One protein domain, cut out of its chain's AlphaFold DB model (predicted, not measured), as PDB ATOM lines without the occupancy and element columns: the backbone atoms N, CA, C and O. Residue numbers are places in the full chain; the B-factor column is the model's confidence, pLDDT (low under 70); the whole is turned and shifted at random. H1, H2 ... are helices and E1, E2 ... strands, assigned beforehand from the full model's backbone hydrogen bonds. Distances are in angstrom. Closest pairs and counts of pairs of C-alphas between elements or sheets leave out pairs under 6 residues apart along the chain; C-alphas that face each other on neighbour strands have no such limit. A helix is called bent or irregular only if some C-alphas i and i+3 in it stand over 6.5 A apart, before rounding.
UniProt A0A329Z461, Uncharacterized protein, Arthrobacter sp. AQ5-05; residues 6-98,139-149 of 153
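What this domain is: This is residues 6 to 98 and 139 to 149 of the 153 residues of an uncharacterized protein of Arthrobacter sp. AQ5-05 (UniProt A0A329Z461). A short ribbon of two strands, E1 and E2, sits in the middle; H1 packs over one face of it, H3 lies beside E1, and H4 turns away directly from the end of E1. H2 lies beyond H1, on the far side of H1 from the ribbon, and the long link of residues 36 to 50 leads from H2 back to H3. The printed part has 104 residues, with four named helices and two named strands in the order H1, H2, H3, E1, H4, E2; the sheet, E1 - E2, is antiparallel. By class it is mostly helix, though under half of the residues are in named elements. The whole is compact, with a radius of gyration of the C-alphas of 13.4 A and spans of 37 by 34 by 23 A.

Where its parts are: Find C-alpha 6 at (-41.220, 3.209, -20.001); from there H1 runs through residues 6 to 17, 16.9 A long. Read on to H2, residues 30 to 35, 9.0 A, and to H3, residues 51 to 60, 15.2 A. H3 is irregular: C-alphas 52 and 55 are 7.0 A apart. E1, residues 67 to 70, starts at C-alpha 67 (-35.364, -4.982, -32.607) and is 9.8 A long. H4, residues 71 to 76, 9.3 A, is only just irregular, with C-alphas 72 and 75 6.53 A apart. E2, residues 145 to 148, 9.5 A, ends at C-alpha 148 (-31.342, -7.866, -31.669).

How they stand to each other: Look first at E1 and E2, antiparallel neighbours at 150 degrees: N 69 and O 146 are 2.8 A apart and N 148 and O 67 2.7 A, both within hydrogen-bond range. Residues 86 to 87 pair antiparallel with residues 146 to 147 of E2. The closest C-alphas of H1 and E1 are those of Gly 11 and Val 68, 5.9 A; those of H3 and E1 are Tyr 58 and Ala 67, 6.1 A. H1, with residues 8 to 12 alone, only just touches H2, with 3 pairs of C-alphas within 8 A, closest Gln 8 and Ala 30 at 6.9 A. H3 and H4 only just touch, also with 3 such pairs, closest Glu 52 and Tyr 73 at 6.8 A, at a steep tilt of 55 degrees. H1 and H3 are apart. In H1 every O i to N i+4 pair is within hydrogen-bond range; in H2 1 of 2, in H3 4 of 6 and in H4 0 of 2 are, with 2 of 3 O i to N i+3 pairs in H4.

The domain as a whole: The two C-alphas farthest apart are those of Glu 37 and Ser 139, 37.9 A. Residues 99 to 138 are not printed; C-alphas 98 and 139 are 15.5 A apart across this cut. The links from H1 to H2 and from H2 to H3 are long. The model's confidence is low, under 70, at residues 139 to 146 and 148 to 149.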
ATOM      1  N   ALA A   6     -42.355   3.525 -20.864       81.00
ATOM      2  CA  ALA A   6     -41.220   3.209 -20.001       81.00
ATOM      3  C   ALA A   6     -40.173   2.376 -20.755       81.00
ATOM      4  O   ALA A   6     -38.998   2.746 -20.800       81.00
ATOM      5  N   ASN A   7     -40.601   1.300 -21.421       83.56
ATOM      6  CA  ASN A   7     -39.689   0.464 -22.196       83.56
ATOM      7  C   ASN A   7     -39.253   1.111 -23.517       83.56
ATOM      8  O   ASN A   7     -38.216   0.723 -24.048       83.56
ATOM      9  N   GLN A   8     -39.980   2.100 -24.049       88.00
ATOM     10  CA  GLN A   8     -39.507   2.887 -25.193       88.00
ATOM     11  C   GLN A   8     -38.273   3.712 -24.844       88.00
ATOM     12  O   GLN A   8     -37.277   3.643 -25.560       88.00
ATOM     13  N   LEU A   9     -38.309   4.480 -23.749       88.31
ATOM     14  CA  LEU A   9     -37.145   5.260 -23.325       88.31
ATOM     15  C   LEU A   9     -35.972   4.336 -22.982       88.31
ATOM     16  O   LEU A   9     -34.862   4.559 -23.458       88.31
ATOM     17  N   ARG A  10     -36.227   3.251 -22.241       88.75
ATOM     18  CA  ARG A  10     -35.217   2.224 -21.948       88.75
ATOM     19  C   ARG A  10     -34.636   1.616 -23.226       88.75
ATOM     20  O   ARG A  10     -33.423   1.519 -23.372       88.75
ATOM     21  N   GLY A  11     -35.479   1.284 -24.202       90.50
ATOM     22  CA  GLY A  11     -35.045   0.772 -25.499       90.50
ATOM     23  C   GLY A  11     -34.184   1.766 -26.278       90.50
ATOM     24  O   GLY A  11     -33.155   1.374 -26.822       90.50
ATOM     25  N   GLN A  12     -34.540   3.054 -26.277       91.75
ATOM     26  CA  GLN A  12     -33.702   4.107 -26.855       91.75
ATOM     27  C   GLN A  12     -32.340   4.197 -26.147       91.75
ATOM     28  O   GLN A  12     -31.322   4.307 -26.822       91.75
ATOM     29  N   ARG A  13     -32.286   4.063 -24.812       91.19
ATOM     30  CA  ARG A  13     -31.020   4.022 -24.053       91.19
ATOM     31  C   ARG A  13     -30.156   2.811 -24.405       91.19
ATOM     32  O   ARG A  13     -28.941   2.946 -24.525       91.19
ATOM     33  N   VAL A  14     -30.762   1.645 -24.636       91.12
ATOM     34  CA  VAL A  14     -30.031   0.467 -25.133       91.12
ATOM     35  C   VAL A  14     -29.412   0.760 -26.504       91.12
ATOM     36  O   VAL A  14     -28.235   0.474 -26.715       91.12
ATOM     37  N   ILE A  15     -30.158   1.391 -27.412       93.00
ATOM     38  CA  ILE A  15     -29.658   1.775 -28.743       93.00
ATOM     39  C   ILE A  15     -28.557   2.852 -28.639       93.00
ATOM     40  O   ILE A  15     -27.544   2.761 -29.331       93.00
ATOM     41  N   GLU A  16     -28.700   3.832 -27.743       93.06
ATOM     42  CA  GLU A  16     -27.668   4.840 -27.440       93.06
ATOM     43  C   GLU A  16     -26.383   4.188 -26.920       93.06
ATOM     44  O   GLU A  16     -25.289   4.521 -27.369       93.06
ATOM     45  N   SER A  17     -26.492   3.185 -26.045       90.81
ATOM     46  CA  SER A  17     -25.324   2.446 -25.551       90.81
ATOM     47  C   SER A  17     -24.641   1.582 -26.621       90.81
ATOM     48  O   SER A  17     -23.464   1.252 -26.477       90.81
ATOM     49  N   ALA A  18     -25.344   1.267 -27.716       91.81
ATOM     50  CA  ALA A  18     -24.771   0.651 -28.912       91.81
ATOM     51  C   ALA A  18     -24.064   1.666 -29.834       91.81
ATOM     52  O   ALA A  18     -23.476   1.269 -30.837       91.81
ATOM     53  N   GLY A  19     -24.122   2.965 -29.512       93.25
ATOM     54  CA  GLY A  19     -23.522   4.046 -30.294       93.25
ATOM     55  C   GLY A  19     -24.339   4.488 -31.510       93.25
ATOM     56  O   GLY A  19     -23.823   5.246 -32.324       93.25
ATOM     57  N   LEU A  20     -25.587   4.025 -31.645       94.19
ATOM     58  CA  LEU A  20     -26.456   4.342 -32.789       94.19
ATOM     59  C   LEU A  20     -27.356   5.563 -32.541       94.19
ATOM     60  O   LEU A  20     -27.882   6.155 -33.479       94.19
ATOM     61  N   LEU A  21     -27.530   5.931 -31.271       95.31
ATOM     62  CA  LEU A  21     -28.146   7.183 -30.836       95.31
ATOM     63  C   LEU A  21     -27.180   7.931 -29.917       95.31
ATOM     64  O   LEU A  21     -26.216   7.348 -29.415       95.31
ATOM     65  N   SER A  22     -27.444   9.211 -29.666       95.75
ATOM     66  CA  SER A  22     -26.653  10.009 -28.732       95.75
ATOM     67  C   SER A  22     -27.457  11.122 -28.062       95.75
ATOM     68  O   SER A  22     -28.430  11.620 -28.616       95.75
ATOM     69  N   GLY A  23     -27.031  11.542 -26.871       94.31
ATOM     70  CA  GLY A  23     -27.529  12.758 -26.229       94.31
ATOM     71  C   GLY A  23     -29.000  12.703 -25.812       94.31
ATOM     72  O   GLY A  23     -29.652  13.750 -25.773       94.31
ATOM     73  N   LEU A  24     -29.528  11.516 -25.504       93.12
ATOM     74  CA  LEU A  24     -30.908  11.367 -25.052       93.12
ATOM     75  C   LEU A  24     -31.105  12.017 -23.676       93.12
ATOM     76  O   LEU A  24     -30.320  11.822 -22.739       93.12
ATOM     77  N   ALA A  25     -32.193  12.760 -23.536       90.75
ATOM     78  CA  ALA A  25     -32.682  13.303 -22.281       90.75
ATOM     79  C   ALA A  25     -33.804  12.428 -21.715       90.75
ATOM     80  O   ALA A  25     -34.495  11.696 -22.430       90.75
ATOM     81  N   ASP A  26     -34.008  12.522 -20.405       82.81
ATOM     82  CA  ASP A  26     -35.123  11.835 -19.767       82.81
ATOM     83  C   ASP A  26     -36.444  12.418 -20.278       82.81
ATOM     84  O   ASP A  26     -36.688  13.623 -20.194       82.81
ATOM     85  N   GLY A  27     -37.295  11.547 -20.822       83.12
ATOM     86  CA  GLY A  27     -38.576  11.931 -21.411       83.12
ATOM     87  C   GLY A  27     -38.540  12.235 -22.908       83.12
ATOM     88  O   GLY A  27     -39.587  12.602 -23.439       83.12
ATOM     89  N   ASP A  28     -37.405  12.055 -23.593       87.81
ATOM     90  CA  ASP A  28     -37.360  12.130 -25.058       87.81
ATOM     91  C   ASP A  28     -38.266  11.049 -25.685       87.81
ATOM     92  O   ASP A  28     -38.016   9.844 -25.519       87.81
ATOM     93  N   PRO A  29     -39.338  11.435 -26.405       86.44
ATOM     94  CA  PRO A  29     -40.186  10.467 -27.081       86.44
ATOM     95  C   PRO A  29     -39.477   9.944 -28.334       86.44
ATOM     96  O   PRO A  29     -38.862  10.719 -29.066       86.44
ATOM     97  N   ALA A  30     -39.637   8.651 -28.631       85.12
ATOM     98  CA  ALA A  30     -38.966   7.998 -29.760       85.12
ATOM     99  C   ALA A  30     -39.190   8.727 -31.096       85.12
ATOM    100  O   ALA A  30     -38.257   8.889 -31.876       85.12
ATOM    101  N   LEU A  31     -40.403   9.242 -31.328       86.69
ATOM    102  CA  LEU A  31     -40.719  10.025 -32.525       86.69
ATOM    103  C   LEU A  31     -39.922  11.334 -32.622       86.69
ATOM    104  O   LEU A  31     -39.498  11.688 -33.712       86.69
ATOM    105  N   ALA A  32     -39.689  12.042 -31.511       88.56
ATOM    106  CA  ALA A  32     -38.880  13.263 -31.550       88.56
ATOM    107  C   ALA A  32     -37.397  12.941 -31.758       88.56
ATOM    108  O   ALA A  32     -36.729  13.635 -32.515       88.56
ATOM    109  N   THR A  33     -36.899  11.870 -31.133       91.75
ATOM    110  CA  THR A  33     -35.538  11.369 -31.366       91.75
ATOM    111  C   THR A  33     -35.332  10.969 -32.826       91.75
ATOM    112  O   THR A  33     -34.268  11.217 -33.379       91.75
ATOM    113  N   GLN A  34     -36.344  10.368 -33.463       93.69
ATOM    114  CA  GLN A  34     -36.282   9.957 -34.867       93.69
ATOM    115  C   GLN A  34     -35.904  11.117 -35.793       93.69
ATOM    116  O   GLN A  34     -35.084  10.940 -36.692       93.69
ATOM    117  N   ASP A  35     -36.513  12.277 -35.550       94.31
ATOM    118  CA  ASP A  35     -36.409  13.467 -36.389       94.31
ATOM    119  C   ASP A  35     -35.238  14.388 -35.975       94.31
ATOM    120  O   ASP A  35     -34.980  15.396 -36.635       94.31
ATOM    121  N   ASP A  36     -34.517  14.060 -34.896       96.19
ATOM    122  CA  ASP A  36     -33.363  14.814 -34.398       96.19
ATOM    123  C   ASP A  36     -32.052  14.229 -34.947       96.19
ATOM    124  O   ASP A  36     -31.531  13.240 -34.434       96.19
ATOM    125  N   GLU A  37     -31.485  14.857 -35.980       95.31
ATOM    126  CA  GLU A  37     -30.240  14.407 -36.625       95.31
ATOM    127  C   GLU A  37     -29.026  14.378 -35.683       95.31
ATOM    128  O   GLU A  37     -28.105  13.589 -35.892       95.31
ATOM    129  N   ALA A  38     -28.998  15.220 -34.643       95.31
ATOM    130  CA  ALA A  38     -27.895  15.213 -33.687       95.31
ATOM    131  C   ALA A  38     -27.972  13.981 -32.778       95.31
ATOM    132  O   ALA A  38     -26.944  13.395 -32.435       95.31
ATOM    133  N   LYS A  39     -29.190  13.572 -32.407       96.38
ATOM    134  CA  LYS A  39     -29.421  12.393 -31.566       96.38
ATOM    135  C   LYS A  39     -29.490  11.090 -32.353       96.38
ATOM    136  O   LYS A  39     -29.159  10.048 -31.797       96.38
ATOM    137  N   ASN A  40     -29.883  11.141 -33.622       96.75
ATOM    138  CA  ASN A  40     -30.073  10.001 -34.515       96.75
ATOM    139  C   ASN A  40     -29.249  10.158 -35.810       96.75
ATOM    140  O   ASN A  40     -29.820  10.299 -36.896       96.75
ATOM    141  N   PRO A  41     -27.905  10.123 -35.720       95.56
ATOM    142  CA  PRO A  41     -27.026  10.299 -36.881       95.56
ATOM    143  C   PRO A  41     -27.181   9.184 -37.928       95.56
ATOM    144  O   PRO A  41     -26.850   9.378 -39.094       95.56
ATOM    145  N   GLU A  42     -27.707   8.027 -37.522       94.12
ATOM    146  CA  GLU A  42     -27.953   6.867 -38.383       94.12
ATOM    147  C   GLU A  42     -29.324   6.916 -39.082       94.12
ATOM    148  O   GLU A  42     -29.679   5.998 -39.824       94.12
ATOM    149  N   HIS A  43     -30.116   7.972 -38.851       94.69
ATOM    150  CA  HIS A  43     -31.457   8.148 -39.420       94.69
ATOM    151  C   HIS A  43     -32.368   6.925 -39.213       94.69
ATOM    152  O   HIS A  43     -33.153   6.544 -40.092       94.69
ATOM    153  N   LEU A  44     -32.261   6.295 -38.037       93.69
ATOM    154  CA  LEU A  44     -33.098   5.167 -37.649       93.69
ATOM    155  C   LEU A  44     -34.569   5.572 -37.680       93.69
ATOM    156  O   LEU A  44     -34.924   6.677 -37.275       93.69
ATOM    157  N   LYS A  45     -35.426   4.647 -38.114       93.25
ATOM    158  CA  LYS A  45     -36.882   4.774 -38.018       93.25
ATOM    159  C   LYS A  45     -37.391   3.878 -36.902       93.25
ATOM    160  O   LYS A  45     -36.990   2.717 -36.812       93.25
ATOM    161  N   PHE A  46     -38.280   4.406 -36.073       91.44
ATOM    162  CA  PHE A  46     -38.870   3.665 -34.972       91.44
ATOM    163  C   PHE A  46     -40.267   3.193 -35.346       91.44
ATOM    164  O   PHE A  46     -41.170   3.986 -35.599       91.44
ATOM    165  N   GLU A  47     -40.437   1.876 -35.351       90.94
ATOM    166  CA  GLU A  47     -41.746   1.248 -35.462       90.94
ATOM    167  C   GLU A  47     -42.169   0.682 -34.114       90.94
ATOM    168  O   GLU A  47     -41.453  -0.122 -33.505       90.94
ATOM    169  N   ASP A  48     -43.348   1.092 -33.663       90.25
ATOM    170  CA  ASP A  48     -43.919   0.675 -32.392       90.25
ATOM    171  C   ASP A  48     -44.894  -0.483 -32.584       90.25
ATOM    172  O   ASP A  48     -45.846  -0.413 -33.363       90.25
ATOM    173  N   VAL A  49     -44.689  -1.548 -31.814       92.31
ATOM    174  CA  VAL A  49     -45.595  -2.700 -31.739       92.31
ATOM    175  C   VAL A  49     -45.805  -3.094 -30.283       92.31
ATOM    176  O   VAL A  49     -45.066  -2.665 -29.399       92.31
ATOM    177  N   ASN A  50     -46.801  -3.931 -29.998       91.62
ATOM    178  CA  ASN A  50     -46.898  -4.518 -28.663       91.62
ATOM    179  C   ASN A  50     -45.632  -5.337 -28.347       91.62
ATOM    180  O   ASN A  50     -45.086  -5.998 -29.234       91.62
ATOM    181  N   GLN A  51     -45.197  -5.335 -27.084       87.88
ATOM    182  CA  GLN A  51     -43.954  -5.982 -26.639       87.88
ATOM    183  C   GLN A  51     -43.850  -7.452 -27.075       87.88
ATOM    184  O   GLN A  51     -42.825  -7.889 -27.597       87.88
ATOM    185  N   GLU A  52     -44.938  -8.206 -26.940       89.31
ATOM    186  CA  GLU A  52     -45.016  -9.614 -27.330       89.31
ATOM    187  C   GLU A  52     -44.913  -9.847 -28.845       89.31
ATOM    188  O   GLU A  52     -44.637 -10.965 -29.277       89.31
ATOM    189  N   GLN A  53     -45.149  -8.817 -29.664       93.19
ATOM    190  CA  GLN A  53     -45.055  -8.902 -31.122       93.19
ATOM    191  C   GLN A  53     -43.670  -8.531 -31.648       93.19
ATOM    192  O   GLN A  53     -43.365  -8.910 -32.775       93.19
ATOM    193  N   VAL A  54     -42.812  -7.870 -30.859       92.50
ATOM    194  CA  VAL A  54     -41.476  -7.447 -31.315       92.50
ATOM    195  C   VAL A  54     -40.665  -8.606 -31.922       92.50
ATOM    196  O   VAL A  54     -40.163  -8.425 -33.033       92.50
ATOM    197  N   PRO A  55     -40.570  -9.805 -31.298       91.19
ATOM    198  CA  PRO A  55     -39.832 -10.920 -31.898       91.19
ATOM    199  C   PRO A  55     -40.394 -11.340 -33.256       91.19
ATOM    200  O   PRO A  55     -39.642 -11.599 -34.192       91.19
ATOM    201  N   LYS A  56     -41.725 -11.382 -33.377       92.12
ATOM    202  CA  LYS A  56     -42.399 -11.788 -34.610       92.12
ATOM    203  C   LYS A  56     -42.223 -10.743 -35.707       92.12
ATOM    204  O   LYS A  56     -41.952 -11.128 -36.838       92.12
ATOM    205  N   SER A  57     -42.374  -9.456 -35.390       92.62
ATOM    206  CA  SER A  57     -42.128  -8.365 -36.337       92.62
ATOM    207  C   SER A  57     -40.706  -8.445 -36.879       92.62
ATOM    208  O   SER A  57     -40.523  -8.462 -38.086       92.62
ATOM    209  N   TYR A  58     -39.724  -8.631 -35.998       91.88
ATOM    210  CA  TYR A  58     -38.327  -8.796 -36.385       91.88
ATOM    211  C   TYR A  58     -38.074 -10.019 -37.286       91.88
ATOM    212  O   TYR A  58     -37.346  -9.931 -38.266       91.88
ATOM    213  N   GLN A  59     -38.683 -11.168 -36.984       89.69
ATOM    214  CA  GLN A  59     -38.488 -12.394 -37.771       89.69
ATOM    215  C   GLN A  59     -39.199 -12.379 -39.131       89.69
ATOM    216  O   GLN A  59     -38.773 -13.079 -40.048       89.69
ATOM    217  N   MET A  60     -40.321 -11.666 -39.239       91.06
ATOM    218  CA  MET A  60     -41.220 -11.743 -40.396       91.06
ATOM    219  C   MET A  60     -41.108 -10.539 -41.331       91.06
ATOM    220  O   MET A  60     -41.460 -10.669 -42.503       91.06
ATOM    221  N   ASP A  61     -40.660  -9.388 -40.831       90.56
ATOM    222  CA  ASP A  61     -40.503  -8.173 -41.618       90.56
ATOM    223  C   ASP A  61     -39.025  -7.961 -41.992       90.56
ATOM    224  O   ASP A  61     -38.214  -7.595 -41.139       90.56
ATOM    225  N   PRO A  62     -38.649  -8.158 -43.270       88.19
ATOM    226  CA  PRO A  62     -37.264  -8.027 -43.712       88.19
ATOM    227  C   PRO A  62     -36.747  -6.581 -43.689       88.19
ATOM    228  O   PRO A  62     -35.558  -6.364 -43.912       88.19
ATOM    229  N   THR A  63     -37.614  -5.588 -43.475       88.69
ATOM    230  CA  THR A  63     -37.213  -4.180 -43.368       88.69
ATOM    231  C   THR A  63     -36.746  -3.808 -41.960       88.69
ATOM    232  O   THR A  63     -36.072  -2.790 -41.785       88.69
ATOM    233  N   VAL A  64     -37.045  -4.641 -40.957       90.94
ATOM    234  CA  VAL A  64     -36.647  -4.402 -39.569       90.94
ATOM    235  C   VAL A  64     -35.177  -4.768 -39.389       90.94
ATOM    236  O   VAL A  64     -34.804  -5.931 -39.261       90.94
ATOM    237  N   GLY A  65     -34.334  -3.737 -39.351       88.81
ATOM    238  CA  GLY A  65     -32.897  -3.886 -39.134       88.81
ATOM    239  C   GLY A  65     -32.508  -4.153 -37.680       88.81
ATOM    240  O   GLY A  65     -31.502  -4.794 -37.428       88.81
ATOM    241  N   ILE A  66     -33.266  -3.646 -36.708       90.44
ATOM    242  CA  ILE A  66     -32.942  -3.759 -35.280       90.44
ATOM    243  C   ILE A  66     -34.243  -3.930 -34.507       90.44
ATOM    244  O   ILE A  66     -35.226  -3.231 -34.759       90.44
ATOM    245  N   ALA A  67     -34.242  -4.823 -33.520       92.12
ATOM    246  CA  ALA A  67     -35.364  -4.982 -32.607       92.12
ATOM    247  C   ALA A  67     -34.896  -4.944 -31.157       92.12
ATOM    248  O   ALA A  67     -34.003  -5.681 -30.771       92.12
ATOM    249  N   VAL A  68     -35.517  -4.106 -30.331       92.69
ATOM    250  CA  VAL A  68     -35.251  -4.081 -28.887       92.69
ATOM    251  C   VAL A  68     -36.265  -4.996 -28.201       92.69
ATOM    252  O   VAL A  68     -37.461  -4.705 -28.228       92.69
ATOM    253  N   VAL A  69     -35.799  -6.117 -27.646       90.06
ATOM    254  CA  VAL A  69     -36.632  -7.231 -27.166       90.06
ATOM    255  C   VAL A  69     -36.466  -7.421 -25.656       90.06
ATOM    256  O   VAL A  69     -35.345  -7.571 -25.167       90.06
ATOM    257  N   ASN A  70     -37.579  -7.466 -24.911       86.25
ATOM    258  CA  ASN A  70     -37.560  -7.873 -23.502       86.25
ATOM    259  C   ASN A  70     -37.090  -9.332 -23.390       86.25
ATOM    260  O   ASN A  70     -37.607 -10.216 -24.081       86.25
ATOM    261  N   GLY A  71     -36.140  -9.615 -22.494       80.75
ATOM    262  CA  GLY A  71     -35.485 -10.926 -22.465       80.75
ATOM    263  C   GLY A  71     -36.410 -12.122 -22.182       80.75
ATOM    264  O   GLY A  71     -36.102 -13.231 -22.610       80.75
ATOM    265  N   ASN A  72     -37.582 -11.923 -21.564       79.38
ATOM    266  CA  ASN A  72     -38.580 -12.987 -21.382       79.38
ATOM    267  C   ASN A  72     -39.128 -13.540 -22.714       79.38
ATOM    268  O   ASN A  72     -39.536 -14.701 -22.766       79.38
ATOM    269  N   TYR A  73     -39.132 -12.741 -23.784       86.00
ATOM    270  CA  TYR A  73     -39.613 -13.172 -25.098       86.00
ATOM    271  C   TYR A  73     -38.539 -13.846 -25.956       86.00
ATOM    272  O   TYR A  73     -38.886 -14.550 -26.901       86.00
ATOM    273  N   ILE A  74     -37.253 -13.690 -25.627       82.69
ATOM    274  CA  ILE A  74     -36.137 -14.234 -26.421       82.69
ATOM    275  C   ILE A  74     -36.190 -15.763 -26.456       82.69
ATOM    276  O   ILE A  74     -36.192 -16.360 -27.535       82.69
ATOM    277  N   VAL A  75     -36.321 -16.391 -25.283       80.25
ATOM    278  CA  VAL A  75     -36.416 -17.854 -25.157       80.25
ATOM    279  C   VAL A  75     -37.706 -18.370 -25.800       80.25
ATOM    280  O   VAL A  75     -37.682 -19.340 -26.558       80.25
ATOM    281  N   GLN A  76     -38.834 -17.693 -25.559       81.12
ATOM    282  CA  GLN A  76     -40.142 -18.088 -26.097       81.12
ATOM    283  C   GLN A  76     -40.179 -18.044 -27.630       81.12
ATOM    284  O   GLN A  76     -40.726 -18.949 -28.262       81.12
ATOM    285  N   ALA A  77     -39.575 -17.014 -28.222       84.69
ATOM    286  CA  ALA A  77     -39.515 -16.816 -29.665       84.69
ATOM    287  C   ALA A  77     -38.354 -17.565 -30.341       84.69
ATOM    288  O   ALA A  77     -38.241 -17.527 -31.568       84.69
ATOM    289  N   LYS A  78     -37.511 -18.262 -29.561       86.50
ATOM    290  CA  LYS A  78     -36.327 -18.991 -30.040       86.50
ATOM    291  C   LYS A  78     -35.421 -18.113 -30.910       86.50
ATOM    292  O   LYS A  78     -34.945 -18.551 -31.957       86.50
ATOM    293  N   LEU A  79     -35.233 -16.858 -30.502       83.69
ATOM    294  CA  LEU A  79     -34.313 -15.961 -31.194       83.69
ATOM    295  C   LEU A  79     -32.877 -16.461 -31.003       83.69
ATOM    296  O   LEU A  79     -32.510 -16.908 -29.918       83.69
ATOM    297  N   ASN A  80     -32.073 -16.381 -32.063       81.88
ATOM    298  CA  ASN A  80     -30.637 -16.615 -31.957       81.88
ATOM    299  C   ASN A  80     -30.006 -15.484 -31.126       81.88
ATOM    300  O   ASN A  80     -30.300 -14.314 -31.366       81.88
ATOM    301  N   THR A  81     -29.153 -15.826 -30.162       80.38
ATOM    302  CA  THR A  81     -28.478 -14.872 -29.275       80.38
ATOM    303  C   THR A  81     -27.063 -14.507 -29.734       80.38
ATOM    304  O   THR A  81     -26.512 -13.525 -29.248       80.38
ATOM    305  N   ASP A  82     -26.483 -15.213 -30.712       79.12
ATOM    306  CA  ASP A  82     -25.098 -14.982 -31.157       79.12
ATOM    307  C   ASP A  82     -24.865 -13.592 -31.780       79.12
ATOM    308  O   ASP A  82     -23.729 -13.129 -31.849       79.12
ATOM    309  N   GLY A  83     -25.921 -12.916 -32.242       76.75
ATOM    310  CA  GLY A  83     -25.825 -11.591 -32.864       76.75
ATOM    311  C   GLY A  83     -26.371 -10.437 -32.026       76.75
ATOM    312  O   GLY A  83     -26.678  -9.384 -32.587       76.75
ATOM    313  N   ILE A  84     -26.561 -10.623 -30.717       87.06
ATOM    314  CA  ILE A  84     -26.953  -9.523 -29.827       87.06
ATOM    315  C   ILE A  84     -25.907  -8.408 -29.928       87.06
ATOM    316  O   ILE A  84     -24.723  -8.638 -29.686       87.06
ATOM    317  N   LEU A  85     -26.354  -7.195 -30.265       86.88
ATOM    318  CA  LEU A  85     -25.474  -6.028 -30.366       86.88
ATOM    319  C   LEU A  85     -25.111  -5.503 -28.979       86.88
ATOM    320  O   LEU A  85     -23.949  -5.232 -28.683       86.88
ATOM    321  N   VAL A  86     -26.129  -5.368 -28.129       88.25
ATOM    322  CA  VAL A  86     -26.009  -4.887 -26.757       88.25
ATOM    323  C   VAL A  86     -27.037  -5.585 -25.880       88.25
ATOM    324  O   VAL A  86     -28.190  -5.786 -26.270       88.25
ATOM    325  N   GLN A  87     -26.602  -5.906 -24.667       86.00
ATOM    326  CA  GLN A  87     -27.424  -6.385 -23.569       86.00
ATOM    327  C   GLN A  87     -27.190  -5.473 -22.369       86.00
ATOM    328  O   GLN A  87     -26.043  -5.177 -22.026       86.00
ATOM    329  N   GLU A  88     -28.264  -5.045 -21.715       82.31
ATOM    330  CA  GLU A  88     -28.124  -4.282 -20.478       82.31
ATOM    331  C   GLU A  88     -27.401  -5.100 -19.399       82.31
ATOM    332  O   GLU A  88     -27.559  -6.327 -19.317       82.31
ATOM    333  N   PRO A  89     -26.623  -4.444 -18.524       73.94
ATOM    334  CA  PRO A  89     -25.937  -5.144 -17.455       73.94
ATOM    335  C   PRO A  89     -26.943  -5.788 -16.493       73.94
ATOM    336  O   PRO A  89     -27.966  -5.211 -16.141       73.94
ATOM    337  N   ALA A  90     -26.614  -6.980 -15.997       71.06
ATOM    338  CA  ALA A  90     -27.396  -7.662 -14.956       71.06
ATOM    339  C   ALA A  90     -27.068  -7.174 -13.529       71.06
ATOM    340  O   ALA A  90     -27.576  -7.697 -12.533       71.06
ATOM    341  N   LYS A  91     -26.122  -6.247 -13.391       70.50
ATOM    342  CA  LYS A  91     -25.688  -5.692 -12.110       70.50
ATOM    343  C   LYS A  91     -25.890  -4.186 -12.159       70.50
ATOM    344  O   LYS A  91     -25.548  -3.579 -13.165       70.50
ATOM    345  N   ASP A  92     -26.404  -3.629 -11.065       74.06
ATOM    346  CA  ASP A  92     -26.621  -2.189 -10.901       74.06
ATOM    347  C   ASP A  92     -27.525  -1.601 -12.008       74.06
ATOM    348  O   ASP A  92     -27.345  -0.464 -12.435       74.06
ATOM    349  N   ASN A  93     -28.497  -2.398 -12.478       76.88
ATOM    350  CA  ASN A  93     -29.464  -1.999 -13.497       76.88
ATOM    351  C   ASN A  93     -30.643  -1.258 -12.839       76.88
ATOM    352  O   ASN A  93     -31.337  -1.859 -12.015       76.88
ATOM    353  N   PRO A  94     -30.883   0.027 -13.157       77.44
ATOM    354  CA  PRO A  94     -32.007   0.774 -12.595       77.44
ATOM    355  C   PRO A  94     -33.371   0.253 -13.071       77.44
ATOM    356  O   PRO A  94     -34.368   0.460 -12.383       77.44
ATOM    357  N   ASP A  95     -33.411  -0.460 -14.195       77.38
ATOM    358  CA  ASP A  95     -34.626  -0.989 -14.815       77.38
ATOM    359  C   ASP A  95     -34.924  -2.443 -14.414       77.38
ATOM    360  O   ASP A  95     -35.583  -3.215 -15.128       77.38
ATOM    361  N   SER A  96     -34.408  -2.808 -13.246       73.25
ATOM    362  CA  SER A  96     -34.713  -4.035 -12.542       73.25
ATOM    363  C   SER A  96     -36.211  -4.136 -12.189       73.25
ATOM    364  O   SER A  96     -36.802  -3.174 -11.700       73.25
ATOM    365  N   ASN A  97     -36.856  -5.285 -12.410       75.56
ATOM    366  CA  ASN A  97     -38.223  -5.559 -11.978       75.56
ATOM    367  C   ASN A  97     -38.296  -5.551 -10.456       75.56
ATOM    368  O   ASN A  97     -37.440  -6.059  -9.731       75.56
ATOM    369  N   LEU A  98     -39.414  -5.025  -9.976       78.56
ATOM    370  CA  LEU A  98     -39.664  -4.820  -8.563       78.56
ATOM    371  C   LEU A  98     -40.950  -5.534  -8.161       78.56
ATOM    372  O   LEU A  98     -41.919  -5.598  -8.922       78.56
ATOM    373  N   SER A 139     -29.366 -15.446 -14.888       37.09
ATOM    374  CA  SER A 139     -30.102 -15.829 -13.709       37.09
ATOM    375  C   SER A 139     -30.056 -14.793 -12.598       37.09
ATOM    376  O   SER A 139     -29.572 -15.016 -11.487       37.09
ATOM    377  N   ARG A 140     -30.594 -13.621 -12.896       48.59
ATOM    378  CA  ARG A 140     -31.094 -12.714 -11.869       48.59
ATOM    379  C   ARG A 140     -32.540 -12.440 -12.239       48.59
ATOM    380  O   ARG A 140     -32.868 -12.469 -13.421       48.59
ATOM    381  N   PHE A 141     -33.412 -12.280 -11.246       41.91
ATOM    382  CA  PHE A 141     -34.700 -11.632 -11.477       41.91
ATOM    383  C   PHE A 141     -34.371 -10.316 -12.153       41.91
ATOM    384  O   PHE A 141     -33.872  -9.465 -11.439       41.91
ATOM    385  N   ASP A 142     -34.444 -10.292 -13.491       42.03
ATOM    386  CA  ASP A 142     -34.612  -9.187 -14.439       42.03
ATOM    387  C   ASP A 142     -34.030  -9.567 -15.789       42.03
ATOM    388  O   ASP A 142     -32.811  -9.540 -15.955       42.03
ATOM    389  N   PRO A 143     -34.871  -9.953 -16.766       46.00
ATOM    390  CA  PRO A 143     -34.378 -10.140 -18.109       46.00
ATOM    391  C   PRO A 143     -33.959  -8.761 -18.645       46.00
ATOM    392  O   PRO A 143     -34.824  -7.895 -18.797       46.00
ATOM    393  N   PRO A 144     -32.663  -8.531 -18.918       56.72
ATOM    394  CA  PRO A 144     -32.231  -7.297 -19.558       56.72
ATOM    395  C   PRO A 144     -32.897  -7.177 -20.932       56.72
ATOM    396  O   PRO A 144     -33.097  -8.187 -21.624       56.72
ATOM    397  N   LEU A 145     -33.221  -5.949 -21.328       65.31
ATOM    398  CA  LEU A 145     -33.538  -5.634 -22.711       65.31
ATOM    399  C   LEU A 145     -32.283  -5.846 -23.553       65.31
ATOM    400  O   LEU A 145     -31.152  -5.558 -23.145       65.31
ATOM    401  N   GLN A 146     -32.500  -6.422 -24.727       67.38
ATOM    402  CA  GLN A 146     -31.449  -6.733 -25.682       67.38
ATOM    403  C   GLN A 146     -31.824  -6.124 -27.023       67.38
ATOM    404  O   GLN A 146     -32.968  -6.244 -27.464       67.38
ATOM    405  N   ALA A 147     -30.863  -5.472 -27.669       72.25
ATOM    406  CA  ALA A 147     -30.996  -5.083 -29.064       72.25
ATOM    407  C   ALA A 147     -30.559  -6.261 -29.948       72.25
ATOM    408  O   ALA A 147     -29.431  -6.750 -29.854       72.25
ATOM    409  N   ALA A 148     -31.488  -6.735 -30.772       54.44
ATOM    410  CA  ALA A 148     -31.342  -7.866 -31.669       54.44
ATOM    411  C   ALA A 148     -30.707  -7.478 -33.015       54.44
ATOM    412  O   ALA A 148     -30.709  -6.319 -33.431       54.44
ATOM    413  N   ILE A 149     -30.188  -8.529 -33.644       51.03
ATOM    414  CA  ILE A 149     -29.239  -8.626 -34.759       51.03
ATOM    415  C   ILE A 149     -29.693  -7.872 -36.026       51.03
ATOM    416  O   ILE A 149     -30.860  -7.965 -36.395       51.03
TER     417      ILE A 149